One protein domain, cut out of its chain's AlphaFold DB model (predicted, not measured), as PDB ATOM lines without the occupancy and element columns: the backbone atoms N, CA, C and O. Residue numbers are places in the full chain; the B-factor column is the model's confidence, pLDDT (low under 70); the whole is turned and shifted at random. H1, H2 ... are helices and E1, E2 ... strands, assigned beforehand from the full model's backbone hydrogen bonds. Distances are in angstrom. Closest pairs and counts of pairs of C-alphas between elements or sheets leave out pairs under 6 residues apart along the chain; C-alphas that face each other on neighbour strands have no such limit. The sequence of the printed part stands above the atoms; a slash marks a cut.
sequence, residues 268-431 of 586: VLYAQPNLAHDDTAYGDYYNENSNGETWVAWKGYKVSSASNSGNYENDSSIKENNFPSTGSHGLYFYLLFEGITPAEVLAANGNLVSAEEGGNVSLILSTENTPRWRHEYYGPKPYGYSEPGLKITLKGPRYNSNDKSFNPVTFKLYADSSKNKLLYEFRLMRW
ATOM      1  N   VAL A 268      19.270 -27.337   3.028       97.44
ATOM      2  CA  VAL A 268      20.719 -27.360   2.873       97.44
ATOM      3  C   VAL A 268      21.294 -27.736   4.226       97.44
ATOM      4  O   VAL A 268      21.021 -27.060   5.213       97.44
ATOM      5  N   LEU A 269      22.098 -28.793   4.270       96.38
ATOM      6  CA  LEU A 269      22.795 -29.204   5.486       96.38
ATOM      7  C   LEU A 269      24.137 -28.484   5.623       96.38
ATOM      8  O   LEU A 269      24.495 -28.008   6.703       96.38
ATOM      9  N   TYR A 270      24.879 -28.397   4.514       97.75
ATOM     10  CA  TYR A 270      26.230 -27.848   4.504       97.75
ATOM     11  C   TYR A 270      26.512 -27.035   3.243       97.75
ATOM     12  O   TYR A 270      26.076 -27.392   2.148       97.75
ATOM     13  N   ALA A 271      27.314 -25.984   3.409       98.19
ATOM     14  CA  ALA A 271      28.010 -25.305   2.329       98.19
ATOM     15  C   ALA A 271      29.505 -25.641   2.418       98.19
ATOM     16  O   ALA A 271      30.188 -25.297   3.385       98.19
ATOM     17  N   GLN A 272      30.012 -26.338   1.408       97.19
ATOM     18  CA  GLN A 272      31.349 -26.912   1.407       97.19
ATOM     19  C   GLN A 272      32.276 -26.168   0.433       97.19
ATOM     20  O   GLN A 272      32.227 -26.422  -0.776       97.19
ATOM     21  N   PRO A 273      33.150 -25.275   0.924       96.00
ATOM     22  CA  PRO A 273      34.271 -24.743   0.152       96.00
ATOM     23  C   PRO A 273      35.478 -25.700   0.243       96.00
ATOM     24  O   PRO A 273      35.314 -26.909   0.415       96.00
ATOM     25  N   ASN A 274      36.705 -25.195   0.111       94.44
ATOM     26  CA  ASN A 274      37.906 -26.010   0.204       94.44
ATOM     27  C   ASN A 274      38.122 -26.507   1.646       94.44
ATOM     28  O   ASN A 274      38.123 -25.722   2.600       94.44
ATOM     29  N   LEU A 275      38.312 -27.820   1.797       91.62
ATOM     30  CA  LEU A 275      38.509 -28.485   3.091       91.62
ATOM     31  C   LEU A 275      39.967 -28.872   3.369       91.62
ATOM     32  O   LEU A 275      40.240 -29.556   4.347       91.62
ATOM     33  N   ALA A 276      40.922 -28.462   2.532       88.56
ATOM     34  CA  ALA A 276      42.320 -28.860   2.679       88.56
ATOM     35  C   ALA A 276      42.960 -28.356   3.985       88.56
ATOM     36  O   ALA A 276      44.026 -28.816   4.347       88.56
ATOM     37  N   HIS A 277      42.363 -27.407   4.701       83.00
ATOM     38  CA  HIS A 277      42.922 -26.900   5.953       83.00
ATOM     39  C   HIS A 277      41.819 -26.721   7.006       83.00
ATOM     40  O   HIS A 277      41.437 -25.600   7.332       83.00
ATOM     41  N   ASP A 278      41.289 -27.840   7.503       81.69
ATOM     42  CA  ASP A 278      40.369 -27.929   8.648       81.69
ATOM     43  C   ASP A 278      41.010 -28.747   9.798       81.69
ATOM     44  O   ASP A 278      42.170 -29.141   9.693       81.69
ATOM     45  N   ASP A 279      40.317 -29.006  10.913       80.06
ATOM     46  CA  ASP A 279      40.914 -29.774  12.034       80.06
ATOM     47  C   ASP A 279      41.477 -31.143  11.641       80.06
ATOM     48  O   ASP A 279      42.428 -31.636  12.247       80.06
ATOM     49  N   THR A 280      40.927 -31.763  10.604       73.56
ATOM     50  CA  THR A 280      41.325 -33.109  10.189       73.56
ATOM     51  C   THR A 280      42.582 -33.093   9.326       73.56
ATOM     52  O   THR A 280      43.274 -34.107   9.218       73.56
ATOM     53  N   ALA A 281      42.923 -31.922   8.780       71.88
ATOM     54  CA  ALA A 281      44.127 -31.664   8.001       71.88
ATOM     55  C   ALA A 281      45.421 -31.712   8.829       71.88
ATOM     56  O   ALA A 281      46.492 -31.961   8.274       71.88
ATOM     57  N   TYR A 282      45.336 -31.484  10.144       69.00
ATOM     58  CA  TYR A 282      46.510 -31.296  11.005       69.00
ATOM     59  C   TYR A 282      46.826 -32.486  11.929       69.00
ATOM     60  O   TYR A 282      47.916 -32.528  12.510       69.00
ATOM     61  N   GLY A 283      45.915 -33.465  12.027       61.34
ATOM     62  CA  GLY A 283      46.019 -34.597  12.956       61.34
ATOM     63  C   GLY A 283      46.178 -34.161  14.420       61.34
ATOM     64  O   GLY A 283      45.992 -32.995  14.759       61.34
ATOM     65  N   ASP A 284      46.596 -35.082  15.293       58.44
ATOM     66  CA  ASP A 284      46.840 -34.779  16.719       58.44
ATOM     67  C   ASP A 284      48.109 -33.933  16.959       58.44
ATOM     68  O   ASP A 284      48.381 -33.500  18.079       58.44
ATOM     69  N   TYR A 285      48.930 -33.719  15.923       55.41
ATOM     70  CA  TYR A 285      50.274 -33.151  16.057       55.41
ATOM     71  C   TYR A 285      50.268 -31.631  16.260       55.41
ATOM     72  O   TYR A 285      51.078 -31.095  17.018       55.41
ATOM     73  N   TYR A 286      49.344 -30.928  15.607       60.53
ATOM     74  CA  TYR A 286      49.149 -29.500  15.808       60.53
ATOM     75  C   TYR A 286      47.748 -29.298  16.381       60.53
ATOM     76  O   TYR A 286      46.759 -29.438  15.670       60.53
ATOM     77  N   ASN A 287      47.647 -28.958  17.671       65.94
ATOM     78  CA  ASN A 287      46.392 -28.512  18.289       65.94
ATOM     79  C   ASN A 287      46.011 -27.133  17.713       65.94
ATOM     80  O   ASN A 287      46.150 -26.103  18.377       65.94
ATOM     81  N   GLU A 288      45.641 -27.090  16.433       74.44
ATOM     82  CA  GLU A 288      45.321 -25.859  15.716       74.44
ATOM     83  C   GLU A 288      43.928 -25.353  16.079       74.44
ATOM     84  O   GLU A 288      43.747 -24.135  16.146       74.44
ATOM     85  N   ASN A 289      42.986 -26.261  16.380       82.06
ATOM     86  CA  ASN A 289      41.573 -25.937  16.596       82.06
ATOM     87  C   ASN A 289      41.108 -24.930  15.525       82.06
ATOM     88  O   ASN A 289      40.862 -23.739  15.771       82.06
ATOM     89  N   SER A 290      41.219 -25.399  14.289       84.44
ATOM     90  CA  SER A 290      40.944 -24.718  13.038       84.44
ATOM     91  C   SER A 290      39.464 -24.709  12.702       84.44
ATOM     92  O   SER A 290      39.103 -23.922  11.845       84.44
ATOM     93  N   ASN A 291      38.591 -25.487  13.343       89.69
ATOM     94  CA  ASN A 291      37.153 -25.407  13.079       89.69
ATOM     95  C   ASN A 291      36.460 -24.438  14.041       89.69
ATOM     96  O   ASN A 291      36.552 -24.574  15.258       89.69
ATOM     97  N   GLY A 292      35.765 -23.440  13.493       90.94
ATOM     98  CA  GLY A 292      34.874 -22.580  14.266       90.94
ATOM     99  C   GLY A 292      33.574 -23.286  14.632       90.94
ATOM    100  O   GLY A 292      33.301 -24.402  14.199       90.94
ATOM    101  N   GLU A 293      32.731 -22.612  15.407       89.44
ATOM    102  CA  GLU A 293      31.511 -23.209  15.965       89.44
ATOM    103  C   GLU A 293      30.508 -23.695  14.903       89.44
ATOM    104  O   GLU A 293      29.804 -24.682  15.106       89.44
ATOM    105  N   THR A 294      30.455 -23.026  13.751       90.62
ATOM    106  CA  THR A 294      29.590 -23.398  12.622       90.62
ATOM    107  C   THR A 294      30.294 -24.277  11.594       90.62
ATOM    108  O   THR A 294      29.730 -24.556  10.539       90.62
ATOM    109  N   TRP A 295      31.514 -24.736  11.871       93.94
ATOM    110  CA  TRP A 295      32.282 -25.553  10.945       93.94
ATOM    111  C   TRP A 295      32.286 -27.017  11.355       93.94
ATOM    112  O   TRP A 295      32.707 -27.380  12.451       93.94
ATOM    113  N   VAL A 296      31.853 -27.879  10.442       91.44
ATOM    114  CA  VAL A 296      31.884 -29.326  10.627       91.44
ATOM    115  C   VAL A 296      33.011 -29.894   9.784       91.44
ATOM    116  O   VAL A 296      33.049 -29.732   8.560       91.44
ATOM    117  N   ALA A 297      33.937 -30.573  10.454       85.62
ATOM    118  CA  ALA A 297      35.056 -31.241   9.809       85.62
ATOM    119  C   ALA A 297      34.559 -32.180   8.695       85.62
ATOM    120  O   ALA A 297      33.512 -32.810   8.849       85.62
ATOM    121  N   TRP A 298      35.283 -32.266   7.575       85.69
ATOM    122  CA  TRP A 298      34.887 -33.033   6.375       85.69
ATOM    123  C   TRP A 298      33.633 -32.555   5.624       85.69
ATOM    124  O   TRP A 298      33.349 -33.108   4.563       85.69
ATOM    125  N   LYS A 299      32.888 -31.566   6.136       90.81
ATOM    126  CA  LYS A 299      31.615 -31.102   5.553       90.81
ATOM    127  C   LYS A 299      31.594 -29.614   5.205       90.81
ATOM    128  O   LYS A 299      30.936 -29.230   4.246       90.81
ATOM    129  N   GLY A 300      32.317 -28.778   5.949       94.31
ATOM    130  CA  GLY A 300      32.342 -27.328   5.756       94.31
ATOM    131  C   GLY A 300      31.381 -26.581   6.678       94.31
ATOM    132  O   GLY A 300      31.170 -26.967   7.827       94.31
ATOM    133  N   TYR A 301      30.815 -25.484   6.182       96.75
ATOM    134  CA  TYR A 301      29.916 -24.623   6.942       96.75
ATOM    135  C   TYR A 301      28.565 -25.307   7.170       96.75
ATOM    136  O   TYR A 301      27.900 -25.691   6.208       96.75
ATOM    137  N   LYS A 302      28.139 -25.440   8.426       96.75
ATOM    138  CA  LYS A 302      26.836 -25.992   8.806       96.75
ATOM    139  C   LYS A 302      25.753 -24.931   8.669       96.75
ATOM    140  O   LYS A 302      25.775 -23.910   9.354       96.75
ATOM    141  N   VAL A 303      24.768 -25.219   7.830       96.69
ATOM    142  CA  VAL A 303      23.628 -24.334   7.612       96.69
ATOM    143  C   VAL A 303      22.593 -24.585   8.704       96.69
ATOM    144  O   VAL A 303      22.195 -25.720   8.949       96.69
ATOM    145  N   SER A 304      22.190 -23.517   9.394       90.94
ATOM    146  CA  SER A 304      21.191 -23.588  10.475       90.94
ATOM    147  C   SER A 304      19.822 -23.051  10.049       90.94
ATOM    148  O   SER A 304      18.808 -23.430  10.627       90.94
ATOM    149  N   SER A 305      19.785 -22.184   9.034       94.31
ATOM    150  CA  SER A 305      18.572 -21.595   8.469       94.31
ATOM    151  C   SER A 305      18.762 -21.336   6.975       94.31
ATOM    152  O   SER A 305      19.871 -21.044   6.525       94.31
ATOM    153  N   ALA A 306      17.674 -21.417   6.207       96.31
ATOM    154  CA  ALA A 306      17.685 -21.050   4.795       96.31
ATOM    155  C   ALA A 306      17.930 -19.545   4.602       96.31
ATOM    156  O   ALA A 306      18.589 -19.162   3.643       96.31
ATOM    157  N   SER A 307      17.434 -18.702   5.511       96.44
ATOM    158  CA  SER A 307      17.588 -17.245   5.447       96.44
ATOM    159  C   SER A 307      18.939 -16.767   5.975       96.44
ATOM    160  O   SER A 307      19.511 -17.363   6.885       96.44
ATOM    161  N   ASN A 308      19.401 -15.642   5.434       95.19
ATOM    162  CA  ASN A 308      20.568 -14.901   5.903       95.19
ATOM    163  C   ASN A 308      20.091 -13.623   6.603       95.19
ATOM    164  O   ASN A 308      19.246 -12.918   6.056       95.19
ATOM    165  N   SER A 309      20.610 -13.312   7.793       94.94
ATOM    166  CA  SER A 309      20.198 -12.094   8.507       94.94
ATOM    167  C   SER A 309      20.658 -10.801   7.822       94.94
ATOM    168  O   SER A 309      20.041  -9.753   7.999       94.94
ATOM    169  N   GLY A 310      21.766 -10.854   7.075       93.06
ATOM    170  CA  GLY A 310      22.432  -9.699   6.481       93.06
ATOM    171  C   GLY A 310      23.183  -8.816   7.485       93.06
ATOM    172  O   GLY A 310      23.871  -7.885   7.064       93.06
ATOM    173  N   ASN A 311      23.086  -9.095   8.789       95.44
ATOM    174  CA  ASN A 311      23.778  -8.369   9.846       95.44
ATOM    175  C   ASN A 311      25.019  -9.144  10.284       95.44
ATOM    176  O   ASN A 311      24.906 -10.260  10.777       95.44
ATOM    177  N   TYR A 312      26.194  -8.539  10.139       95.81
ATOM    178  CA  TYR A 312      27.477  -9.166  10.460       95.81
ATOM    179  C   TYR A 312      28.088  -8.643  11.765       95.81
ATOM    180  O   TYR A 312      29.242  -8.944  12.052       95.81
ATOM    181  N   GLU A 313      27.359  -7.858  12.560       96.69
ATOM    182  CA  GLU A 313      27.872  -7.303  13.813       96.69
ATOM    183  C   GLU A 313      27.975  -8.362  14.919       96.69
ATOM    184  O   GLU A 313      27.016  -9.061  15.246       96.69
ATOM    185  N   ASN A 314      29.140  -8.393  15.563       94.81
ATOM    186  CA  ASN A 314      29.556  -9.317  16.616       94.81
ATOM    187  C   ASN A 314      29.685 -10.779  16.159       94.81
ATOM    188  O   ASN A 314      29.239 -11.182  15.087       94.81
ATOM    189  N   ASP A 315      30.339 -11.591  16.982       92.31
ATOM    190  CA  ASP A 315      30.621 -13.001  16.699       92.31
ATOM    191  C   ASP A 315      29.357 -13.874  16.655       92.31
ATOM    192  O   ASP A 315      29.312 -14.850  15.905       92.31
ATOM    193  N   SER A 316      28.295 -13.501  17.375       92.75
ATOM    194  CA  SER A 316      27.000 -14.196  17.317       92.75
ATOM    195  C   SER A 316      26.406 -14.247  15.906       92.75
ATOM    196  O   SER A 316      25.750 -15.233  15.558       92.75
ATOM    197  N   SER A 317      26.699 -13.245  15.063       94.88
ATOM    198  CA  SER A 317      26.227 -13.173  13.674       94.88
ATOM    199  C   SER A 317      26.675 -14.358  12.812       94.88
ATOM    200  O   SER A 317      26.035 -14.673  11.807       94.88
ATOM    201  N   ILE A 318      27.735 -15.072  13.212       94.38
ATOM    202  CA  ILE A 318      28.222 -16.261  12.503       94.38
ATOM    203  C   ILE A 318      27.130 -17.336  12.412       94.38
ATOM    204  O   ILE A 318      27.123 -18.086  11.448       94.38
ATOM    205  N   LYS A 319      26.198 -17.420  13.372       93.75
ATOM    206  CA  LYS A 319      25.107 -18.420  13.379       93.75
ATOM    207  C   LYS A 319      23.841 -17.968  12.654       93.75
ATOM    208  O   LYS A 319      22.973 -18.789  12.371       93.75
ATOM    209  N   GLU A 320      23.728 -16.671  12.399       95.25
ATOM    210  CA  GLU A 320      22.533 -16.021  11.844       95.25
ATOM    211  C   GLU A 320      22.682 -15.728  10.344       95.25
ATOM    212  O   GLU A 320      21.735 -15.315   9.673       95.25
ATOM    213  N   ASN A 321      23.876 -15.958   9.802       97.12
ATOM    214  CA  ASN A 321      24.202 -15.774   8.398       97.12
ATOM    215  C   ASN A 321      24.616 -17.095   7.755       97.12
ATOM    216  O   ASN A 321      24.790 -18.116   8.411       97.12
ATOM    217  N   ASN A 322      24.781 -17.064   6.441       98.00
ATOM    218  CA  ASN A 322      25.187 -18.207   5.640       98.00
ATOM    219  C   ASN A 322      26.464 -17.887   4.874       98.00
ATOM    220  O   ASN A 322      26.676 -16.754   4.435       98.00
ATOM    221  N   PHE A 323      27.299 -18.909   4.710       98.19
ATOM    222  CA  PHE A 323      28.463 -18.857   3.840       98.19
ATOM    223  C   PHE A 323      28.058 -18.632   2.370       98.19
ATOM    224  O   PHE A 323      27.085 -19.219   1.909       98.19
ATOM    225  N   PRO A 324      28.833 -17.882   1.575       98.12
ATOM    226  CA  PRO A 324      29.966 -17.028   1.951       98.12
ATOM    227  C   PRO A 324      29.572 -15.569   2.248       98.12
ATOM    228  O   PRO A 324      28.556 -15.087   1.752       98.12
ATOM    229  N   SER A 325      30.435 -14.838   2.972       97.69
ATOM    230  CA  SER A 325      30.376 -13.363   3.071       97.69
ATOM    231  C   SER A 325      31.394 -12.659   2.162       97.69
ATOM    232  O   SER A 325      31.307 -11.456   1.908       97.69
ATOM    233  N   THR A 326      32.366 -13.403   1.642       98.25
ATOM    234  CA  THR A 326      33.428 -12.912   0.758       98.25
ATOM    235  C   THR A 326      33.412 -13.644  -0.578       98.25
ATOM    236  O   THR A 326      32.995 -14.795  -0.645       98.25
ATOM    237  N   GLY A 327      33.873 -13.016  -1.661       97.94
ATOM    238  CA  GLY A 327      33.873 -13.660  -2.977       97.94
ATOM    239  C   GLY A 327      34.975 -13.179  -3.913       97.94
ATOM    240  O   GLY A 327      35.533 -12.099  -3.749       97.94
ATOM    241  N   SER A 328      35.289 -13.999  -4.910       98.38
ATOM    242  CA  SER A 328      36.196 -13.678  -6.013       98.38
ATOM    243  C   SER A 328      35.790 -14.487  -7.241       98.38
ATOM    244  O   SER A 328      35.161 -15.543  -7.117       98.38
ATOM    245  N   HIS A 329      36.137 -14.003  -8.432       98.25
ATOM    246  CA  HIS A 329      35.768 -14.661  -9.679       98.25
ATOM    247  C   HIS A 329      36.330 -16.090  -9.750       98.25
ATOM    248  O   HIS A 329      37.526 -16.318  -9.570       98.25
ATOM    249  N   GLY A 330      35.455 -17.044 -10.064       98.00
ATOM    250  CA  GLY A 330      35.777 -18.456 -10.237       98.00
ATOM    251  C   GLY A 330      35.840 -19.265  -8.941       98.00
ATOM    252  O   GLY A 330      35.960 -20.484  -9.024       98.00
ATOM    253  N   LEU A 331      35.746 -18.641  -7.758       98.50
ATOM    254  CA  LEU A 331      35.596 -19.407  -6.518       98.50
ATOM    255  C   LEU A 331      34.282 -20.176  -6.545       98.50
ATOM    256  O   LEU A 331      33.272 -19.678  -7.047       98.50
ATOM    257  N   TYR A 332      34.297 -21.386  -5.997       98.50
ATOM    258  CA  TYR A 332      33.116 -22.232  -5.964       98.50
ATOM    259  C   TYR A 332      32.974 -22.989  -4.653       98.50
ATOM    260  O   TYR A 332      33.945 -23.259  -3.951       98.50
ATOM    261  N   PHE A 333      31.746 -23.344  -4.320       98.44
ATOM    262  CA  PHE A 333      31.423 -24.189  -3.179       98.44
ATOM    263  C   PHE A 333      30.277 -25.122  -3.540       98.44
ATOM    264  O   PHE A 333      29.636 -24.954  -4.577       98.44
ATOM    265  N   TYR A 334      30.040 -26.118  -2.695       98.62
ATOM    266  CA  TYR A 334      29.002 -27.115  -2.914       98.62
ATOM    267  C   TYR A 334      27.940 -27.005  -1.838       98.62
ATOM    268  O   TYR A 334      28.273 -26.985  -0.656       98.62
ATOM    269  N   LEU A 335      26.675 -26.979  -2.238       98.69
ATOM    270  CA  LEU A 335      25.579 -27.221  -1.310       98.69
ATOM    271  C   LEU A 335      25.288 -28.717  -1.238       98.69
ATOM    272  O   LEU A 335      25.138 -29.376  -2.272       98.69
ATOM    273  N   LEU A 336      25.223 -29.223  -0.009       97.56
ATOM    274  CA  LEU A 336      24.828 -30.588   0.320       97.56
ATOM    275  C   LEU A 336      23.430 -30.553   0.930       97.56
ATOM    276  O   LEU A 336      23.170 -29.751   1.831       97.56
ATOM    277  N   PHE A 337      22.545 -31.414   0.443       96.31
ATOM    278  CA  PHE A 337      21.114 -31.328   0.717       96.31
ATOM    279  C   PHE A 337      20.579 -32.548   1.457       96.31
ATOM    280  O   PHE A 337      21.143 -33.640   1.392       96.31
ATOM    281  N   GLU A 338      19.430 -32.350   2.090       92.69
ATOM    282  CA  GLU A 338      18.541 -33.401   2.559       92.69
ATOM    283  C   GLU A 338      17.118 -33.113   2.064       92.69
ATOM    284  O   GLU A 338      16.702 -31.957   1.948       92.69
ATOM    285  N   GLY A 339      16.385 -34.170   1.709       90.81
ATOM    286  CA  GLY A 339      15.018 -34.062   1.195       90.81
ATOM    287  C   GLY A 339      14.889 -33.452  -0.206       90.81
ATOM    288  O   GLY A 339      13.771 -33.326  -0.686       90.81
ATOM    289  N   ILE A 340      15.989 -33.086  -0.872       93.31
ATOM    290  CA  ILE A 340      16.018 -32.614  -2.265       93.31
ATOM    291  C   ILE A 340      17.369 -32.945  -2.906       93.31
ATOM    292  O   ILE A 340      18.392 -32.996  -2.225       93.31
ATOM    293  N   THR A 341      17.394 -33.185  -4.213       93.94
ATOM    294  CA  THR A 341      18.621 -33.483  -4.962       93.94
ATOM    295  C   THR A 341      19.224 -32.227  -5.606       93.94
ATOM    296  O   THR A 341      18.495 -31.300  -5.965       93.94
ATOM    297  N   PRO A 342      20.551 -32.190  -5.861       96.50
ATOM    298  CA  PRO A 342      21.171 -31.098  -6.615       96.50
ATOM    299  C   PRO A 342      20.538 -30.848  -7.992       96.50
ATOM    300  O   PRO A 342      20.483 -29.705  -8.439       96.50
ATOM    301  N   ALA A 343      20.062 -31.906  -8.661       95.00
ATOM    302  CA  ALA A 343      19.427 -31.814  -9.973       95.00
ATOM    303  C   ALA A 343      18.060 -31.117  -9.904       95.00
ATOM    304  O   ALA A 343      17.790 -30.245 -10.727       95.00
ATOM    305  N   GLU A 344      17.245 -31.428  -8.892       93.50
ATOM    306  CA  GLU A 344      15.970 -30.737  -8.651       93.50
ATOM    307  C   GLU A 344      16.194 -29.246  -8.355       93.50
ATOM    308  O   GLU A 344      15.504 -28.395  -8.912       93.50
ATOM    309  N   VAL A 345      17.205 -28.904  -7.543       96.31
ATOM    310  CA  VAL A 345      17.539 -27.495  -7.257       96.31
ATOM    311  C   VAL A 345      18.043 -26.776  -8.512       96.31
ATOM    312  O   VAL A 345      17.648 -25.637  -8.766       96.31
ATOM    313  N   LEU A 346      18.879 -27.426  -9.329       96.94
ATOM    314  CA  LEU A 346      19.328 -26.868 -10.607       96.94
ATOM    315  C   LEU A 346      18.146 -26.628 -11.559       96.94
ATOM    316  O   LEU A 346      18.078 -25.570 -12.180       96.94
ATOM    317  N   ALA A 347      17.202 -27.567 -11.647       94.19
ATOM    318  CA  ALA A 347      16.000 -27.422 -12.464       94.19
ATOM    319  C   ALA A 347      15.097 -26.277 -11.969       94.19
ATOM    320  O   ALA A 347      14.552 -25.532 -12.782       94.19
ATOM    321  N   ALA A 348      14.979 -26.095 -10.650       93.50
ATOM    322  CA  ALA A 348      14.172 -25.034 -10.050       93.50
ATOM    323  C   ALA A 348      14.742 -23.621 -10.279       93.50
ATOM    324  O   ALA A 348      13.975 -22.674 -10.437       93.50
ATOM    325  N   ASN A 349      16.070 -23.464 -10.295       96.56
ATOM    326  CA  ASN A 349      16.722 -22.145 -10.329       96.56
ATOM    327  C   ASN A 349      17.344 -21.791 -11.689       96.56
ATOM    328  O   ASN A 349      17.584 -20.615 -11.963       96.56
ATOM    329  N   GLY A 350      17.605 -22.784 -12.542       96.56
ATOM    330  CA  GLY A 350      18.382 -22.626 -13.768       96.56
ATOM    331  C   GLY A 350      19.896 -22.624 -13.526       96.56
ATOM    332  O   GLY A 350      20.384 -22.652 -12.396       96.56
ATOM    333  N   ASN A 351      20.668 -22.601 -14.615       97.50
ATOM    334  CA  ASN A 351      22.135 -22.655 -14.570       97.50
ATOM    335  C   ASN A 351      22.804 -21.308 -14.249       97.50
ATOM    336  O   ASN A 351      23.979 -21.288 -13.888       97.50
ATOM    337  N   LEU A 352      22.090 -20.192 -14.406       97.69
ATOM    338  CA  LEU A 352      22.586 -18.843 -14.170       97.69
ATOM    339  C   LEU A 352      21.625 -18.122 -13.229       97.69
ATOM    340  O   LEU A 352      20.489 -17.832 -13.601       97.69
ATOM    341  N   VAL A 353      22.104 -17.796 -12.031       97.38
ATOM    342  CA  VAL A 353      21.326 -17.065 -11.026       97.38
ATOM    343  C   VAL A 353      21.888 -15.656 -10.899       97.38
ATOM    344  O   VAL A 353      23.087 -15.460 -10.685       97.38
ATOM    345  N   SER A 354      21.013 -14.668 -11.061       94.81
ATOM    346  CA  SER A 354      21.340 -13.255 -10.843       94.81
ATOM    347  C   SER A 354      21.110 -12.884  -9.381       94.81
ATOM    348  O   SER A 354      20.321 -13.536  -8.699       94.81
ATOM    349  N   ALA A 355      21.809 -11.858  -8.897       93.31
ATOM    350  CA  ALA A 355      21.574 -11.334  -7.558       93.31
ATOM    351  C   ALA A 355      20.160 -10.740  -7.456       93.31
ATOM    352  O   ALA A 355      19.652 -10.167  -8.420       93.31
ATOM    353  N   GLU A 356      19.540 -10.867  -6.283       88.31
ATOM    354  CA  GLU A 356      18.240 -10.244  -5.983       88.31
ATOM    355  C   GLU A 356      18.373  -8.719  -5.873       88.31
ATOM    356  O   GLU A 356      17.452  -7.971  -6.196       88.31
ATOM    357  N   GLU A 357      19.547  -8.252  -5.450       83.12
ATOM    358  CA  GLU A 357      19.891  -6.840  -5.389       83.12
ATOM    359  C   GLU A 357      21.377  -6.609  -5.656       83.12
ATOM    360  O   GLU A 357      22.235  -7.369  -5.203       83.12
ATOM    361  N   GLY A 358      21.651  -5.502  -6.350       62.06
ATOM    362  CA  GLY A 358      22.990  -4.961  -6.537       62.06
ATOM    363  C   GLY A 358      23.919  -5.788  -7.434       62.06
ATOM    364  O   GLY A 358      23.778  -6.990  -7.622       62.06
ATOM    365  N   GLY A 359      24.937  -5.105  -7.956       70.75
ATOM    366  CA  GLY A 359      26.209  -5.708  -8.354       70.75
ATOM    367  C   GLY A 359      26.297  -6.379  -9.728       70.75
ATOM    368  O   GLY A 359      25.320  -6.669 -10.409       70.75
ATOM    369  N   ASN A 360      27.547  -6.619 -10.124       87.06
ATOM    370  CA  ASN A 360      27.951  -7.267 -11.372       87.06
ATOM    371  C   ASN A 360      28.390  -8.726 -11.118       87.06
ATOM    372  O   ASN A 360      29.360  -9.223 -11.690       87.06
ATOM    373  N   VAL A 361      27.721  -9.395 -10.173       95.94
ATOM    374  CA  VAL A 361      28.019 -10.772  -9.763       95.94
ATOM    375  C   VAL A 361      26.815 -11.658 -10.057       95.94
ATOM    376  O   VAL A 361      25.672 -11.300  -9.799       95.94
ATOM    377  N   SER A 362      27.088 -12.841 -10.589       97.44
ATOM    378  CA  SER A 362      26.121 -13.900 -10.865       97.44
ATOM    379  C   SER A 362      26.678 -15.239 -10.393       97.44
ATOM    380  O   SER A 362      27.885 -15.384 -10.175       97.44
ATOM    381  N   LEU A 363      25.805 -16.228 -10.244       98.50
ATOM    382  CA  LEU A 363      26.182 -17.595  -9.910       98.50
ATOM    383  C   LEU A 363      26.004 -18.489 -11.128       98.50
ATOM    384  O   LEU A 363      24.966 -18.439 -11.785       98.50
ATOM    385  N   ILE A 364      26.991 -19.342 -11.391       98.56
ATOM    386  CA  ILE A 364      26.848 -20.470 -12.311       98.56
ATOM    387  C   ILE A 364      26.603 -21.724 -11.475       98.56
ATOM    388  O   ILE A 364      27.436 -22.082 -10.637       98.56
ATOM    389  N   LEU A 365      25.469 -22.373 -11.717       98.75
ATOM    390  CA  LEU A 365      25.032 -23.579 -11.028       98.75
ATOM    391  C   LEU A 365      25.275 -24.803 -11.914       98.75
ATOM    392  O   LEU A 365      24.945 -24.807 -13.101       98.75
ATOM    393  N   SER A 366      25.821 -25.860 -11.322       98.44
ATOM    394  CA  SER A 366      25.961 -27.170 -11.961       98.44
ATOM    395  C   SER A 366      25.922 -28.287 -10.922       98.44
ATOM    396  O   SER A 366      26.210 -28.060  -9.750       98.44
ATOM    397  N   THR A 367      25.621 -29.514 -11.336       97.88
ATOM    398  CA  THR A 367      25.669 -30.688 -10.455       97.88
ATOM    399  C   THR A 367      26.942 -31.486 -10.693       97.88
ATOM    400  O   THR A 367      27.219 -31.869 -11.828       97.88
ATOM    401  N   GLU A 368      27.692 -31.785  -9.640       96.88
ATOM    402  CA  GLU A 368      28.809 -32.731  -9.692       96.88
ATOM    403  C   GLU A 368      29.077 -33.294  -8.291       96.88
ATOM    404  O   GLU A 368      28.541 -32.803  -7.295       96.88
ATOM    405  N   ASN A 369      29.908 -34.330  -8.205       96.44
ATOM    406  CA  ASN A 369      30.383 -34.787  -6.905       96.44
ATOM    407  C   ASN A 369      31.425 -33.815  -6.349       96.44
ATOM    408  O   ASN A 369      32.285 -33.324  -7.083       96.44
ATOM    409  N   THR A 370      31.385 -33.588  -5.040       94.81
ATOM    410  CA  THR A 370      32.393 -32.802  -4.333       94.81
ATOM    411  C   THR A 370      33.804 -33.352  -4.575       94.81
ATOM    412  O   THR A 370      34.018 -34.572  -4.613       94.81
ATOM    413  N   PRO A 371      34.810 -32.475  -4.728       91.25
ATOM    414  CA  PRO A 371      36.171 -32.904  -4.962       91.25
ATOM    415  C   PRO A 371      36.783 -33.464  -3.680       91.25
ATOM    416  O   PRO A 371      36.439 -33.095  -2.558       91.25
ATOM    417  N   ARG A 372      37.776 -34.326  -3.870       87.69
ATOM    418  CA  ARG A 372      38.659 -34.785  -2.800       87.69
ATOM    419  C   ARG A 372      39.766 -33.758  -2.601       87.69
ATOM    420  O   ARG A 372      40.738 -33.746  -3.364       87.69
ATOM    421  N   TRP A 373      39.618 -32.903  -1.598       89.50
ATOM    422  CA  TRP A 373      40.615 -31.899  -1.237       89.50
ATOM    423  C   TRP A 373      41.867 -32.564  -0.652       89.50
ATOM    424  O   TRP A 373      41.817 -33.662  -0.096       89.50
ATOM    425  N   ARG A 374      43.033 -31.954  -0.840       87.44
ATOM    426  CA  ARG A 374      44.354 -32.504  -0.516       87.44
ATOM    427  C   ARG A 374      45.331 -31.368  -0.249       87.44
ATOM    428  O   ARG A 374      45.275 -30.316  -0.879       87.44
ATOM    429  N   HIS A 375      46.300 -31.644   0.611       85.75
ATOM    430  CA  HIS A 375      47.488 -30.819   0.788       85.75
ATOM    431  C   HIS A 375      48.722 -31.680   1.057       85.75
ATOM    432  O   HIS A 375      48.641 -32.907   1.136       85.75
ATOM    433  N   GLU A 376      49.882 -31.044   1.176       84.06
ATOM    434  CA  GLU A 376      51.175 -31.710   1.326       84.06
ATOM    435  C   GLU A 376      51.468 -32.196   2.761       84.06
ATOM    436  O   GLU A 376      52.040 -33.274   2.892       84.06
ATOM    437  N   TYR A 377      50.999 -31.508   3.821       73.31
ATOM    438  CA  TYR A 377      51.204 -31.933   5.231       73.31
ATOM    439  C   TYR A 377      50.775 -33.378   5.565       73.31
ATOM    440  O   TYR A 377      50.054 -34.038   4.815       73.31
ATOM    441  N   TYR A 378      51.232 -33.848   6.729       58.75
ATOM    442  CA  TYR A 378      50.879 -35.125   7.345       58.75
ATOM    443  C   TYR A 378      49.403 -35.159   7.776       58.75
ATOM    444  O   TYR A 378      48.921 -34.214   8.386       58.75
ATOM    445  N   GLY A 379      48.698 -36.248   7.460       60.69
ATOM    446  CA  GLY A 379      47.292 -36.467   7.816       60.69
ATOM    447  C   GLY A 379      46.628 -37.520   6.915       60.69
ATOM    448  O   GLY A 379      47.202 -37.870   5.875       60.69
ATOM    449  N   PRO A 380      45.452 -38.058   7.291       58.66
ATOM    450  CA  PRO A 380      44.697 -38.973   6.444       58.66
ATOM    451  C   PRO A 380      44.179 -38.216   5.218       58.66
ATOM    452  O   PRO A 380      43.320 -37.348   5.316       58.66
ATOM    453  N   LYS A 381      44.733 -38.536   4.049       68.56
ATOM    454  CA  LYS A 381      44.323 -37.968   2.760       68.56
ATOM    455  C   LYS A 381      43.419 -38.960   2.036       68.56
ATOM    456  O   LYS A 381      43.697 -40.161   2.097       68.56
ATOM    457  N   PRO A 382      42.433 -38.500   1.246       71.50
ATOM    458  CA  PRO A 382      42.024 -37.107   0.977       71.50
ATOM    459  C   PRO A 382      41.122 -36.508   2.070       71.50
ATOM    460  O   PRO A 382      40.636 -37.278   2.877       71.50
ATOM    461  N   TYR A 383      40.864 -35.191   2.025       78.94
ATOM    462  CA  TYR A 383      39.949 -34.427   2.891       78.94
ATOM    463  C   TYR A 383      38.590 -34.188   2.212       78.94
ATOM    464  O   TYR A 383      38.527 -33.789   1.047       78.94
ATOM    465  N   GLY A 384      37.506 -34.414   2.948       81.00
ATOM    466  CA  GLY A 384      36.138 -34.521   2.429       81.00
ATOM    467  C   GLY A 384      35.811 -35.887   1.804       81.00
ATOM    468  O   GLY A 384      36.686 -36.603   1.302       81.00
ATOM    469  N   TYR A 385      34.525 -36.243   1.808       84.75
ATOM    470  CA  TYR A 385      34.001 -37.342   0.994       84.75
ATOM    471  C   TYR A 385      33.568 -36.824  -0.382       84.75
ATOM    472  O   TYR A 385      33.321 -35.635  -0.568       84.75
ATOM    473  N   SER A 386      33.503 -37.735  -1.355       91.50
ATOM    474  CA  SER A 386      32.895 -37.462  -2.660       91.50
ATOM    475  C   SER A 386      31.391 -37.661  -2.522       91.50
ATOM    476  O   SER A 386      30.944 -38.797  -2.378       91.50
ATOM    477  N   GLU A 387      30.631 -36.576  -2.571       94.31
ATOM    478  CA  GLU A 387      29.191 -36.537  -2.322       94.31
ATOM    479  C   GLU A 387      28.492 -35.741  -3.429       94.31
ATOM    480  O   GLU A 387      29.068 -34.763  -3.912       94.31
ATOM    481  N   PRO A 388      27.268 -36.112  -3.842       96.38
ATOM    482  CA  PRO A 388      26.499 -35.313  -4.788       96.38
ATOM    483  C   PRO A 388      26.239 -33.914  -4.224       96.38
ATOM    484  O   PRO A 388      25.652 -33.776  -3.151       96.38
ATOM    485  N   GLY A 389      26.645 -32.873  -4.950       97.75
ATOM    486  CA  GLY A 389      26.452 -31.489  -4.533       97.75
ATOM    487  C   GLY A 389      26.014 -30.583  -5.678       97.75
ATOM    488  O   GLY A 389      26.279 -30.845  -6.855       97.75
ATOM    489  N   LEU A 390      25.349 -29.482  -5.329       98.62
ATOM    490  CA  LEU A 390      25.149 -28.372  -6.258       98.62
ATOM    491  C   LEU A 390      26.377 -27.470  -6.177       98.62
ATOM    492  O   LEU A 390      26.580 -26.794  -5.168       98.62
ATOM    493  N   LYS A 391      27.194 -27.463  -7.228       98.56
ATOM    494  CA  LYS A 391      28.318 -26.542  -7.366       98.56
ATOM    495  C   LYS A 391      27.789 -25.150  -7.682       98.56
ATOM    496  O   LYS A 391      27.116 -24.951  -8.692       98.56
ATOM    497  N   ILE A 392      28.161 -24.189  -6.851       98.75
ATOM    498  CA  ILE A 392      27.892 -22.769  -7.036       98.75
ATOM    499  C   ILE A 392      29.219 -22.095  -7.346       98.75
ATOM    500  O   ILE A 392      30.087 -22.034  -6.482       98.75
ATOM    501  N   THR A 393      29.380 -21.597  -8.572       98.62
ATOM    502  CA  THR A 393      30.579 -20.862  -9.001       98.62
ATOM    503  C   THR A 393      30.278 -19.373  -9.089       98.62
ATOM    504  O   THR A 393      29.353 -18.965  -9.791       98.62
ATOM    505  N   LEU A 394      31.077 -18.554  -8.410       98.50
ATOM    506  CA  LEU A 394      30.941 -17.102  -8.423       98.50
ATOM    507  C   LEU A 394      31.494 -16.528  -9.732       98.50
ATOM    508  O   LEU A 394      32.671 -16.696 -10.055       98.50
ATOM    509  N   LYS A 395      30.667 -15.794 -10.474       97.62
ATOM    510  CA  LYS A 395      31.055 -15.082 -11.695       97.62
ATOM    511  C   LYS A 395      30.850 -13.587 -11.491       97.62
ATOM    512  O   LYS A 395      29.722 -13.109 -11.512       97.62
ATOM    513  N   GLY A 396      31.943 -12.851 -11.349       96.31
ATOM    514  CA  GLY A 396      31.909 -11.394 -11.219       96.31
ATOM    515  C   GLY A 396      33.153 -10.718 -11.790       96.31
ATOM    516  O   GLY A 396      33.879 -11.355 -12.565       96.31
ATOM    517  N   PRO A 397      33.420  -9.458 -11.413       96.31
ATOM    518  CA  PRO A 397      34.573  -8.720 -11.898       96.31
ATOM    519  C   PRO A 397      35.908  -9.360 -11.524       96.31
ATOM    520  O   PRO A 397      36.072  -9.918 -10.438       96.31
ATOM    521  N   ARG A 398      36.885  -9.239 -12.418       96.75
ATOM    522  CA  ARG A 398      38.268  -9.686 -12.228       96.75
ATOM    523  C   ARG A 398      39.250  -8.700 -12.866       96.75
ATOM    524  O   ARG A 398      38.845  -7.677 -13.422       96.75
ATOM    525  N   TYR A 399      40.550  -8.991 -12.799       97.06
ATOM    526  CA  TYR A 399      41.605  -8.040 -13.178       97.06
ATOM    527  C   TYR A 399      41.451  -7.491 -14.610       97.06
ATOM    528  O   TYR A 399      41.690  -6.305 -14.845       97.06
ATOM    529  N   ASN A 400      40.970  -8.312 -15.547       95.81
ATOM    530  CA  ASN A 400      40.760  -7.955 -16.952       95.81
ATOM    531  C   ASN A 400      39.299  -7.614 -17.315       95.81
ATOM    532  O   ASN A 400      38.996  -7.455 -18.494       95.81
ATOM    533  N   SER A 401      38.390  -7.489 -16.343       96.06
ATOM    534  CA  SER A 401      37.010  -7.056 -16.609       96.06
ATOM    535  C   SER A 401      36.955  -5.576 -16.983       96.06
ATOM    536  O   SER A 401      37.631  -4.767 -16.354       96.06
ATOM    537  N   ASN A 402      36.117  -5.200 -17.950       93.62
ATOM    538  CA  ASN A 402      35.901  -3.786 -18.281       93.62
ATOM    539  C   ASN A 402      35.202  -3.042 -17.137       93.62
ATOM    540  O   ASN A 402      35.644  -1.969 -16.739       93.62
ATOM    541  N   ASP A 403      34.147  -3.642 -16.585       94.12
ATOM    542  CA  ASP A 403      33.479  -3.148 -15.388       94.12
ATOM    543  C   ASP A 403      33.995  -3.896 -14.153       94.12
ATOM    544  O   ASP A 403      34.021  -5.128 -14.113       94.12
ATOM    545  N   LYS A 404      34.434  -3.116 -13.166       94.75
ATOM    546  CA  LYS A 404      34.966  -3.576 -11.883       94.75
ATOM    547  C   LYS A 404      34.066  -3.202 -10.710       94.75
ATOM    548  O   LYS A 404      34.451  -3.364  -9.565       94.75
ATOM    549  N   SER A 405      32.882  -2.655 -10.955       94.00
ATOM    550  CA  SER A 405      31.967  -2.277  -9.884       94.00
ATOM    551  C   SER A 405      31.524  -3.488  -9.051       94.00
ATOM    552  O   SER A 405      31.203  -4.561  -9.567       94.00
ATOM    553  N   PHE A 406      31.499  -3.306  -7.734       95.12
ATOM    554  CA  PHE A 406      30.915  -4.250  -6.794       95.12
ATOM    555  C   PHE A 406      30.251  -3.473  -5.662       95.12
ATOM    556  O   PHE A 406      30.789  -2.488  -5.169       95.12
ATOM    557  N   ASN A 407      29.083  -3.952  -5.261       94.06
ATOM    558  CA  ASN A 407      28.383  -3.570  -4.043       94.06
ATOM    559  C   ASN A 407      27.953  -4.871  -3.361       94.06
ATOM    560  O   ASN A 407      27.839  -5.875  -4.067       94.06
ATOM    561  N   PRO A 408      27.692  -4.882  -2.043       95.12
ATOM    562  CA  PRO A 408      27.160  -6.067  -1.394       95.12
ATOM    563  C   PRO A 408      25.923  -6.612  -2.120       95.12
ATOM    564  O   PRO A 408      25.036  -5.837  -2.479       95.12
ATOM    565  N   VAL A 409      25.884  -7.926  -2.346       95.56
ATOM    566  CA  VAL A 409      24.836  -8.601  -3.130       95.56
ATOM    567  C   VAL A 409      24.254  -9.786  -2.375       95.56
ATOM    568  O   VAL A 409      24.992 -10.520  -1.714       95.56
ATOM    569  N   THR A 410      22.948 -10.007  -2.519       96.62
ATOM    570  CA  THR A 410      22.247 -11.178  -1.968       96.62
ATOM    571  C   THR A 410      21.816 -12.124  -3.080       96.62
ATOM    572  O   THR A 410      21.280 -11.702  -4.104       96.62
ATOM    573  N   PHE A 411      21.997 -13.421  -2.842       97.62
ATOM    574  CA  PHE A 411      21.487 -14.488  -3.695       97.62
ATOM    575  C   PHE A 411      20.506 -15.362  -2.931       97.62
ATOM    576  O   PHE A 411      20.730 -15.669  -1.760       97.62
ATOM    577  N   LYS A 412      19.452 -15.800  -3.625       97.81
ATOM    578  CA  LYS A 412      18.457 -16.745  -3.120       97.81
ATOM    579  C   LYS A 412      18.332 -17.923  -4.071       97.81
ATOM    580  O   LYS A 412      18.224 -17.747  -5.281       97.81
ATOM    581  N   LEU A 413      18.341 -19.121  -3.502       98.00
ATOM    582  CA  LEU A 413      18.046 -20.373  -4.177       98.00
ATOM    583  C   LEU A 413      16.778 -20.964  -3.587       98.00
ATOM    584  O   LEU A 413      16.560 -20.905  -2.376       98.00
ATOM    585  N   TYR A 414      15.967 -21.562  -4.446       96.44
ATOM    586  CA  TYR A 414      14.647 -22.072  -4.103       96.44
ATOM    587  C   TYR A 414      14.554 -23.574  -4.347       96.44
ATOM    588  O   TYR A 414      15.238 -24.120  -5.213       96.44
ATOM    589  N   ALA A 415      13.695 -24.244  -3.584       93.56
ATOM    590  CA  ALA A 415      13.390 -25.658  -3.788       93.56
ATOM    591  C   ALA A 415      12.373 -25.889  -4.922       93.56
ATOM    592  O   ALA A 415      12.112 -27.029  -5.295       93.56
ATOM    593  N   ASP A 416      11.762 -24.822  -5.436       89.00
ATOM    594  CA  ASP A 416      10.702 -24.849  -6.435       89.00
ATOM    595  C   ASP A 416      10.883 -23.747  -7.487       89.00
ATOM    596  O   ASP A 416      11.351 -22.647  -7.192       89.00
ATOM    597  N   SER A 417      10.444 -24.020  -8.715       88.00
ATOM    598  CA  SER A 417      10.517 -23.069  -9.830       88.00
ATOM    599  C   SER A 417       9.605 -21.850  -9.658       88.00
ATOM    600  O   SER A 417       9.863 -20.806 -10.251       88.00
ATOM    601  N   SER A 418       8.566 -21.949  -8.818       86.31
ATOM    602  CA  SER A 418       7.700 -20.811  -8.482       86.31
ATOM    603  C   SER A 418       8.301 -19.852  -7.449       86.31
ATOM    604  O   SER A 418       7.673 -18.845  -7.136       86.31
ATOM    605  N   LYS A 419       9.518 -20.133  -6.953       90.00
ATOM    606  CA  LYS A 419      10.260 -19.317  -5.979       90.00
ATOM    607  C   LYS A 419       9.503 -19.039  -4.671       90.00
ATOM    608  O   LYS A 419       9.690 -17.997  -4.045       90.00
ATOM    609  N   ASN A 420       8.672 -19.980  -4.227       88.44
ATOM    610  CA  ASN A 420       7.886 -19.840  -2.999       88.44
ATOM    611  C   ASN A 420       8.543 -20.506  -1.779       88.44
ATOM    612  O   ASN A 420       8.166 -20.224  -0.643       88.44
ATOM    613  N   LYS A 421       9.526 -21.388  -1.986       91.69
ATOM    614  CA  LYS A 421      10.229 -22.119  -0.927       91.69
ATOM    615  C   LYS A 421      11.710 -21.770  -0.947       91.69
ATOM    616  O   LYS A 421      12.492 -22.390  -1.670       91.69
ATOM    617  N   LEU A 422      12.094 -20.774  -0.150       96.62
ATOM    618  CA  LEU A 422      13.499 -20.421   0.038       96.62
ATOM    619  C   LEU A 422      14.268 -21.631   0.583       96.62
ATOM    620  O   LEU A 422      13.892 -22.201   1.605       96.62
ATOM    621  N   LEU A 423      15.342 -22.000  -0.106       97.25
ATOM    622  CA  LEU A 423      16.204 -23.122   0.250       97.25
ATOM    623  C   LEU A 423      17.555 -22.645   0.781       97.25
ATOM    624  O   LEU A 423      18.091 -23.236   1.717       97.25
ATOM    625  N   TYR A 424      18.098 -21.575   0.197       98.44
ATOM    626  CA  TYR A 424      19.364 -21.000   0.632       98.44
ATOM    627  C   TYR A 424      19.478 -19.528   0.266       98.44
ATOM    628  O   TYR A 424      19.288 -19.158  -0.888       98.44
ATOM    629  N   GLU A 425      19.845 -18.702   1.232       98.25
ATOM    630  CA  GLU A 425      20.149 -17.292   1.056       98.25
ATOM    631  C   GLU A 425      21.543 -17.009   1.594       98.25
ATOM    632  O   GLU A 425      21.879 -17.441   2.697       98.25
ATOM    633  N   PHE A 426      22.347 -16.261   0.844       97.81
ATOM    634  CA  PHE A 426      23.625 -15.741   1.320       97.81
ATOM    635  C   PHE A 426      23.894 -14.349   0.756       97.81
ATOM    636  O   PHE A 426      23.362 -13.970  -0.292       97.81
ATOM    637  N   ARG A 427      24.740 -13.592   1.461       96.88
ATOM    638  CA  ARG A 427      25.086 -12.215   1.116       96.88
ATOM    639  C   ARG A 427      26.597 -12.050   1.020       96.88
ATOM    640  O   ARG A 427      27.309 -12.236   2.001       96.88
ATOM    641  N   LEU A 428      27.084 -11.646  -0.150       97.31
ATOM    642  CA  LEU A 428      28.474 -11.240  -0.330       97.31
ATOM    643  C   LEU A 428      28.630  -9.787   0.107       97.31
ATOM    644  O   LEU A 428      27.992  -8.904  -0.454       97.31
ATOM    645  N   MET A 429      29.509  -9.544   1.071       96.81
ATOM    646  CA  MET A 429      29.809  -8.223   1.621       96.81
ATOM    647  C   MET A 429      31.085  -7.617   1.037       96.81
ATOM    648  O   MET A 429      31.190  -6.398   0.957       96.81
ATOM    649  N   ARG A 430      32.051  -8.452   0.630       96.94
ATOM    650  CA  ARG A 430      33.352  -8.024   0.087       96.94
ATOM    651  C   ARG A 430      33.752  -8.857  -1.127       96.94
ATOM    652  O   ARG A 430      33.643 -10.087  -1.102       96.94
ATOM    653  N   TRP A 431      34.277  -8.200  -2.154       98.00
ATOM    654  CA  TRP A 431      34.746  -8.823  -3.389       98.00
ATOM    655  C   TRP A 431      36.232  -8.596  -3.624       98.00
ATOM    656  O   TRP A 431      36.731  -7.482  -3.476       98.00
TER     657      TRP A 431
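Overview. This is residues 268 to 431 of the 586 residues of an uncharacterized protein of Gilliamella apicola (UniProt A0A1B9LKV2). Little regular structure: a strongly twisted six-strand sheet, with H2 and the hairpin E8 and E9 over one face, and long loops, residues 273 to 299 and 370 to 387, reaching away. The printed part has 164 residues, 63 in named elements, mixed class: E1 E2 H1 E3 E4 H2 E5 E6 E7 E8 E9. The sheet E2 E1 E4 E7 E6 E5 is antiparallel; the whole is compact, radius of gyration of the C-alphas 16.2 A, spans 47 by 35 by 34 A.

Along the chain. Find C-alpha 268 at (20.719, -27.360, 2.873), beginning E1, residues 268 to 272; then come E2, residues 300 to 302, H1, residues 315 to 319, E3, residues 326 to 328, E4, residues 332 to 338, 20.2 A from first to last C-alpha, H2, residues 342 to 349, E5, residues 352 to 354, E6, residues 362 to 369, 21.7 A, E7, residues 388 to 395, 21.9 A, E8, residues 409 to 414, and E9, residues 422 to 428, which ends at C-alpha 428 at (28.474, -11.240, -0.330).

Arrangement. In the meander E5 E6 E7, successive antiparallel neighbours, look at N 353 and O 363, 2.9 A, and N 391 and O 366, 2.8 A. H2 is on the sheet, height 7.8 A; its closest C-alphas with E7 are Pro 342 and Leu 390, 4.8 A. H1 is not on it. In H2 every O i to N i+4 pair is within hydrogen-bond range; in H1 0 of 1, but 2 of 2 O i to N i+3.

Size, cuts and confidence. The farthest C-alphas, Tyr 285 and Ser 418, are 50.7 A apart. The printed part has no cut; E1 to E2, E2 to H1, E6 to E7 and E7 to E8 are long links. Residues 282 to 287, 358 and 378 to 381 have pLDDT under 70.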